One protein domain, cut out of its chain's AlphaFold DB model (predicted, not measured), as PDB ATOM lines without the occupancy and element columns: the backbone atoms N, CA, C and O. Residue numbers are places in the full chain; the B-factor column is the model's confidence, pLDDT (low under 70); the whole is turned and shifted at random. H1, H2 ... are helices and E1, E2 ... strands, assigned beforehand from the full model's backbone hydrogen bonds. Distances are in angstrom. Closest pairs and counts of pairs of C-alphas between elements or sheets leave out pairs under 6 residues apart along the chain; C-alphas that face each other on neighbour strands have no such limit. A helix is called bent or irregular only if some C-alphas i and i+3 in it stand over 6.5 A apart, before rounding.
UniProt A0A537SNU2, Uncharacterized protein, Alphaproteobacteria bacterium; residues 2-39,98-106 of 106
ATOM      1  N   SER A   2      -7.336  29.643 101.775       83.31
ATOM      2  CA  SER A   2      -7.272  28.369 102.508       83.31
ATOM      3  C   SER A   2      -8.259  27.349 101.922       83.31
ATOM      4  O   SER A   2      -9.268  27.729 101.323       83.31
ATOM      5  N   VAL A   3      -7.987  26.047 102.079       86.81
ATOM      6  CA  VAL A   3      -8.882  24.974 101.588       86.81
ATOM      7  C   VAL A   3     -10.284  25.108 102.190       86.81
ATOM      8  O   VAL A   3     -11.276  24.924 101.489       86.81
ATOM      9  N   ALA A   4     -10.379  25.518 103.459       90.00
ATOM     10  CA  ALA A   4     -11.651  25.771 104.131       90.00
ATOM     11  C   ALA A   4     -12.417  26.969 103.537       90.00
ATOM     12  O   ALA A   4     -13.633  26.889 103.396       90.00
ATOM     13  N   ALA A   5     -11.729  28.049 103.143       90.38
ATOM     14  CA  ALA A   5     -12.361  29.187 102.469       90.38
ATOM     15  C   ALA A   5     -12.896  28.806 101.078       90.38
ATOM     16  O   ALA A   5     -14.000  29.196 100.702       90.38
ATOM     17  N   MET A   6     -12.143  27.991 100.330       91.81
ATOM     18  CA  MET A   6     -12.598  27.446  99.047       91.81
ATOM     19  C   MET A   6     -13.823  26.535  99.220       91.81
ATOM     20  O   MET A   6     -14.785  26.664  98.467       91.81
ATOM     21  N   ALA A   7     -13.820  25.655 100.226       91.56
ATOM     22  CA  ALA A   7     -14.963  24.794 100.533       91.56
ATOM     23  C   ALA A   7     -16.197  25.604 100.970       91.56
ATOM     24  O   ALA A   7     -17.317  25.274 100.580       91.56
ATOM     25  N   LEU A   8     -16.006  26.684 101.734       93.19
ATOM     26  CA  LEU A   8     -17.093  27.571 102.152       93.19
ATOM     27  C   LEU A   8     -17.785  28.211 100.946       93.19
ATOM     28  O   LEU A   8     -19.007  28.243 100.892       93.19
ATOM     29  N   ALA A   9     -17.020  28.663  99.951       94.31
ATOM     30  CA  ALA A   9     -17.578  29.261  98.738       94.31
ATOM     31  C   ALA A   9     -18.431  28.283  97.903       94.31
ATOM     32  O   ALA A   9     -19.222  28.719  97.071       94.31
ATOM     33  N   GLN A  10     -18.268  26.973  98.110       93.94
ATOM     34  CA  GLN A  10     -18.977  25.921  97.376       93.94
ATOM     35  C   GLN A  10     -20.051  25.209  98.208       93.94
ATOM     36  O   GLN A  10     -20.685  24.278  97.714       93.94
ATOM     37  N   THR A  11     -20.265  25.609  99.464       91.00
ATOM     38  CA  THR A  11     -21.212  24.946 100.367       91.00
ATOM     39  C   THR A  11     -22.115  25.955 101.066       91.00
ATOM     40  O   THR A  11     -21.751  27.100 101.303       91.00
ATOM     41  N   THR A  12     -23.329  25.531 101.409       92.38
ATOM     42  CA  THR A  12     -24.301  26.348 102.151       92.38
ATOM     43  C   THR A  12     -24.583  25.720 103.508       92.38
ATOM     44  O   THR A  12     -24.707  24.502 103.602       92.38
ATOM     45  N   GLY A  13     -24.731  26.539 104.551       93.00
ATOM     46  CA  GLY A  13     -25.107  26.072 105.893       93.00
ATOM     47  C   GLY A  13     -23.945  25.621 106.787       93.00
ATOM     48  O   GLY A  13     -24.186  25.188 107.909       93.00
ATOM     49  N   PHE A  14     -22.695  25.762 106.338       93.88
ATOM     50  CA  PHE A  14     -21.509  25.471 107.144       93.88
ATOM     51  C   PHE A  14     -20.719  26.738 107.460       93.88
ATOM     52  O   PHE A  14     -20.665  27.671 106.663       93.88
ATOM     53  N   THR A  15     -20.067  26.756 108.622       93.38
ATOM     54  CA  THR A  15     -19.068  27.785 108.935       93.38
ATOM     55  C   THR A  15     -17.699  27.366 108.405       93.38
ATOM     56  O   THR A  15     -17.397  26.172 108.321       93.38
ATOM     57  N   GLN A  16     -16.824  28.334 108.121       92.69
ATOM     58  CA  GLN A  16     -15.436  28.044 107.739       92.69
ATOM     59  C   GLN A  16     -14.720  27.188 108.791       92.69
ATOM     60  O   GLN A  16     -13.981  26.274 108.432       92.69
ATOM     61  N   LYS A  17     -14.981  27.431 110.084       93.06
ATOM     62  CA  LYS A  17     -14.414  26.641 111.184       93.06
ATOM     63  C   LYS A  17     -14.855  25.181 111.113       93.06
ATOM     64  O   LYS A  17     -14.027  24.295 111.278       93.06
ATOM     65  N   THR A  18     -16.131  24.922 110.827       93.44
ATOM     66  CA  THR A  18     -16.656  23.557 110.670       93.44
ATOM     67  C   THR A  18     -15.983  22.826 109.507       93.44
ATOM     68  O   THR A  18     -15.609  21.665 109.650       93.44
ATOM     69  N   LEU A  19     -15.782  23.508 108.377       93.25
ATOM     70  CA  LEU A  19     -15.117  22.939 107.199       93.25
ATOM     71  C   LEU A  19     -13.613  22.736 107.417       93.25
ATOM     72  O   LEU A  19     -13.043  21.752 106.957       93.25
ATOM     73  N   TRP A  20     -12.961  23.639 108.148       94.25
ATOM     74  CA  TRP A  20     -11.577  23.448 108.568       94.25
ATOM     75  C   TRP A  20     -11.453  22.245 109.508       94.25
ATOM     76  O   TRP A  20     -10.603  21.383 109.299       94.25
ATOM     77  N   TYR A  21     -12.332  22.145 110.507       93.38
ATOM     78  CA  TYR A  21     -12.300  21.057 111.480       93.38
ATOM     79  C   TYR A  21     -12.574  19.700 110.820       93.38
ATOM     80  O   TYR A  21     -11.925  18.716 111.157       93.38
ATOM     81  N   SER A  22     -13.474  19.620 109.834       91.31
ATOM     82  CA  SER A  22     -13.715  18.357 109.126       91.31
ATOM     83  C   SER A  22     -12.466  17.861 108.386       91.31
ATOM     84  O   SER A  22     -12.171  16.660 108.431       91.31
ATOM     85  N   ALA A  23     -11.714  18.784 107.778       90.31
ATOM     86  CA  ALA A  23     -10.507  18.501 107.009       90.31
ATOM     87  C   ALA A  23      -9.258  18.260 107.873       90.31
ATOM     88  O   ALA A  23      -8.437  17.423 107.506       90.31
ATOM     89  N   TYR A  24      -9.113  18.968 108.999       93.19
ATOM     90  CA  TYR A  24      -7.870  19.000 109.781       93.19
ATOM     91  C   TYR A  24      -8.039  18.689 111.269       93.19
ATOM     92  O   TYR A  24      -7.068  18.287 111.894       93.19
ATOM     93  N   GLY A  25      -9.218  18.872 111.857       92.81
ATOM     94  CA  GLY A  25      -9.424  18.762 113.304       92.81
ATOM     95  C   GLY A  25      -9.086  17.378 113.863       92.81
ATOM     96  O   GLY A  25      -9.369  16.350 113.238       92.81
ATOM     97  N   THR A  26      -8.483  17.356 115.054       94.12
ATOM     98  CA  THR A  26      -8.188  16.129 115.806       94.12
ATOM     99  C   THR A  26      -9.134  15.946 116.986       94.12
ATOM    100  O   THR A  26      -9.501  16.904 117.659       94.12
ATOM    101  N   TYR A  27      -9.442  14.689 117.295       90.06
ATOM    102  CA  TYR A  27     -10.042  14.292 118.571       90.06
ATOM    103  C   TYR A  27      -8.946  13.858 119.560       90.06
ATOM    104  O   TYR A  27      -7.810  13.599 119.136       90.06
ATOM    105  N   PRO A  28      -9.236  13.766 120.870       91.44
ATOM    106  CA  PRO A  28      -8.336  13.131 121.830       91.44
ATOM    107  C   PRO A  28      -7.996  11.687 121.430       91.44
ATOM    108  O   PRO A  28      -8.845  10.962 120.908       91.44
ATOM    109  N   LYS A  29      -6.771  11.220 121.726       91.25
ATOM    110  CA  LYS A  29      -6.360   9.827 121.432       91.25
ATOM    111  C   LYS A  29      -7.281   8.797 122.108       91.25
ATOM    112  O   LYS A  29      -7.556   7.754 121.525       91.25
ATOM    113  N   SER A  30      -7.805   9.111 123.295       94.62
ATOM    114  CA  SER A  30      -8.776   8.280 124.027       94.62
ATOM    115  C   SER A  30     -10.118   8.106 123.310       94.62
ATOM    116  O   SER A  30     -10.835   7.155 123.597       94.62
ATOM    117  N   GLU A  31     -10.453   9.000 122.380       92.38
ATOM    118  CA  GLU A  31     -11.699   8.987 121.602       92.38
ATOM    119  C   GLU A  31     -11.470   8.506 120.157       92.38
ATOM    120  O   GLU A  31     -12.326   8.668 119.293       92.38
ATOM    121  N   GLY A  32     -10.302   7.916 119.876       87.50
ATOM    122  CA  GLY A  32      -9.938   7.449 118.537       87.50
ATOM    123  C   GLY A  32      -9.272   8.511 117.660       87.50
ATOM    124  O   GLY A  32      -9.181   8.330 116.448       87.50
ATOM    125  N   GLY A  33      -8.788   9.613 118.245       91.06
ATOM    126  CA  GLY A  33      -7.982  10.601 117.535       91.06
ATOM    127  C   GLY A  33      -6.662  10.032 117.003       91.06
ATOM    128  O   GLY A  33      -5.936   9.332 117.713       91.06
ATOM    129  N   THR A  34      -6.335  10.369 115.755       92.38
ATOM    130  CA  THR A  34      -5.141   9.916 115.026       92.38
ATOM    131  C   THR A  34      -4.292  11.098 114.562       92.38
ATOM    132  O   THR A  34      -4.798  12.194 114.349       92.38
ATOM    133  N   GLU A  35      -2.988  10.885 114.369       93.25
ATOM    134  CA  GLU A  35      -2.061  11.935 113.896       93.25
ATOM    135  C   GLU A  35      -2.245  12.267 112.406       93.25
ATOM    136  O   GLU A  35      -1.938  13.372 111.954       93.25
ATOM    137  N   THR A  36      -2.781  11.316 111.643       93.94
ATOM    138  CA  THR A  36      -3.135  11.483 110.232       93.94
ATOM    139  C   THR A  36      -4.646  11.471 110.095       93.94
ATOM    140  O   THR A  36      -5.314  10.561 110.588       93.94
ATOM    141  N   ARG A  37      -5.177  12.489 109.418       91.56
ATOM    142  CA  ARG A  37      -6.607  12.676 109.175       91.56
ATOM    143  C   ARG A  37      -7.046  12.027 107.867       91.56
ATOM    144  O   ARG A  37      -8.092  11.390 107.826       91.56
ATOM    145  N   ILE A  38      -6.249  12.186 106.809       91.31
ATOM    146  CA  ILE A  38      -6.523  11.630 105.477       91.31
ATOM    147  C   ILE A  38      -5.210  11.132 104.876       91.31
ATOM    148  O   ILE A  38      -4.210  11.845 104.899       91.31
ATOM    149  N   VAL A  39      -5.229   9.936 104.288       92.62
ATOM    150  CA  VAL A  39      -4.167   9.441 103.402       92.62
ATOM    151  C   VAL A  39      -4.703   9.478 101.976       92.62
ATOM    152  O   VAL A  39      -5.761   8.921 101.686       92.62
ATOM    153  N   LEU A  98      -4.685  18.375 113.224       94.12
ATOM    154  CA  LEU A  98      -4.265  19.614 113.862       94.12
ATOM    155  C   LEU A  98      -5.147  19.896 115.088       94.12
ATOM    156  O   LEU A  98      -6.352  19.627 115.052       94.12
ATOM    157  N   PRO A  99      -4.573  20.448 116.175       92.19
ATOM    158  CA  PRO A  99      -5.353  20.899 117.321       92.19
ATOM    159  C   PRO A  99      -6.198  22.125 116.959       92.19
ATOM    160  O   PRO A  99      -5.818  22.904 116.090       92.19
ATOM    161  N   ASP A 100      -7.291  22.359 117.687       89.81
ATOM    162  CA  ASP A 100      -8.169  23.527 117.499       89.81
ATOM    163  C   ASP A 100      -7.431  24.873 117.523       89.81
ATOM    164  O   ASP A 100      -7.820  25.808 116.825       89.81
ATOM    165  N   SER A 101      -6.339  24.965 118.288       91.31
ATOM    166  CA  SER A 101      -5.480  26.152 118.349       91.31
ATOM    167  C   SER A 101      -4.789  26.488 117.023       91.31
ATOM    168  O   SER A 101      -4.313  27.608 116.859       91.31
ATOM    169  N   ALA A 102      -4.742  25.554 116.070       92.19
ATOM    170  CA  ALA A 102      -4.197  25.774 114.736       92.19
ATOM    171  C   ALA A 102      -5.188  26.464 113.779       92.19
ATOM    172  O   ALA A 102      -4.800  26.846 112.674       92.19
ATOM    173  N   TYR A 103      -6.458  26.635 114.165       90.94
ATOM    174  CA  TYR A 103      -7.425  27.368 113.352       90.94
ATOM    175  C   TYR A 103      -7.176  28.882 113.424       90.94
ATOM    176  O   TYR A 103      -7.415  29.513 114.451       90.94
ATOM    177  N   SER A 104      -6.749  29.484 112.308       85.81
ATOM    178  CA  SER A 104      -6.422  30.918 112.216       85.81
ATOM    179  C   SER A 104      -7.558  31.815 111.705       85.81
ATOM    180  O   SER A 104      -7.382  33.027 111.630       85.81
ATOM    181  N   GLY A 105      -8.716  31.256 111.329       77.44
ATOM    182  CA  GLY A 105      -9.864  32.042 110.846       77.44
ATOM    183  C   GLY A 105      -9.709  32.681 109.459       77.44
ATOM    184  O   GLY A 105     -10.558  33.482 109.079       77.44
ATOM    185  N   SER A 106      -8.652  32.337 108.718       59.94
ATOM    186  CA  SER A 106      -8.275  32.934 107.425       59.94
ATOM    187  C   SER A 106      -8.449  31.983 106.243       59.94
ATOM    188  O   SER A 106      -7.968  30.827 106.319       59.94
TER     189      SER A 106
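What this domain is: This is residues 2 to 39 and 98 to 106 of the 106 residues of an uncharacterized protein of Alphaproteobacteria bacterium (UniProt A0A537SNU2). A short helical hairpin, H1 and H2 side by side at a tilt, fills one end of an elongated body, and from H2 a long loop without a named element, residues 25 to 35, reaches to the other end and folds back into the short strand E1. After a cut, the last stretch, residues 98 to 106, runs back alongside the helices toward the first printed residue. The printed part has 47 residues with two named helices and one named strand in the order H1, H2, E1; there is no sheet, as E1 pairs with no named strand, and the class is mostly helix, though under half of the printed residues are in named elements. The whole is only just compact, close to loose, with a radius of gyration of the C-alphas of 11.4 A, and its C-alphas span 33 by 20 by 19 A.

Where its parts are: The longest helix is H2, residues 16 to 24, nine residues from Gln 16 to Tyr 24, and it measures 12.0 A from first to last C-alpha. Its C-alpha 16 stands at (-15.436, 28.044, 107.739) and its C-alpha 24 at (-7.870, 19.000, 109.781). Before it in the chain comes H1, residues 3 to 9, seven residues from Val 3 to Ala 9, which begins with C-alpha 3 at (-8.882, 24.974, 101.588) and measures 10.1 A. After H2 comes the strand E1, residues 36 to 39, from Thr 36 to Val 39, four residues and 7.2 A long, which ends with C-alpha 39 at (-4.167, 9.441, 103.402). Residues 29 to 31 and residues 100 to 102 are also helix, but these runs of three bear no name. The loop between H2 and E1 holds C-alpha 30 at (-8.776, 8.280, 124.027).

How they stand to each other: H2 and H1 touch, with 11 pairs of C-alphas within 8 A. The closest C-alphas of the two are those of Trp 20 and Ala 4, 5.0 A apart. Their lines stand at a steep tilt of 39 degrees and they run opposite ways, with 9.2 A from centre to centre. They form a helical hairpin, two helices that follow each other in the chain, touch and run opposite ways. In both H1 and H2 every pair of O i and N i+4 is within hydrogen-bond range. Neither helix is bent or irregular. The closest C-alphas of H2 and E1 are those of Tyr 24, the last residue of H2, and Arg 37, 6.5 A apart. Two pairs of C-alphas of H2 and E1 are within 8 A, and their centres are 13.8 A apart. H1 and E1 are apart.

The domain as a whole: The two C-alphas farthest apart are those of Ala 9, the last residue of H1, and Ser 30, in the loop between H2 and E1, at 34.0 A. The link from H1 to H2, with 6 residues between them, is short, and the link from H2 to E1, with 11 residues between them, is long. Residues 40 to 97 are cut out and not printed, and C-alphas 39 and 98 are 14.6 A apart across the cut. The printed part begins at Ser 2 and ends at Ser 106, the last residue of the chain, with C-alpha 106 at (-8.275, 32.934, 107.425). The C-alphas of these two residues are 6.8 A apart. The mean pLDDT of the printed part is 90.8, with means of 91 for H1, 93 for H2 and 92 for E1. One printed residue, Ser 106, is under 70, where the model's confidence is low.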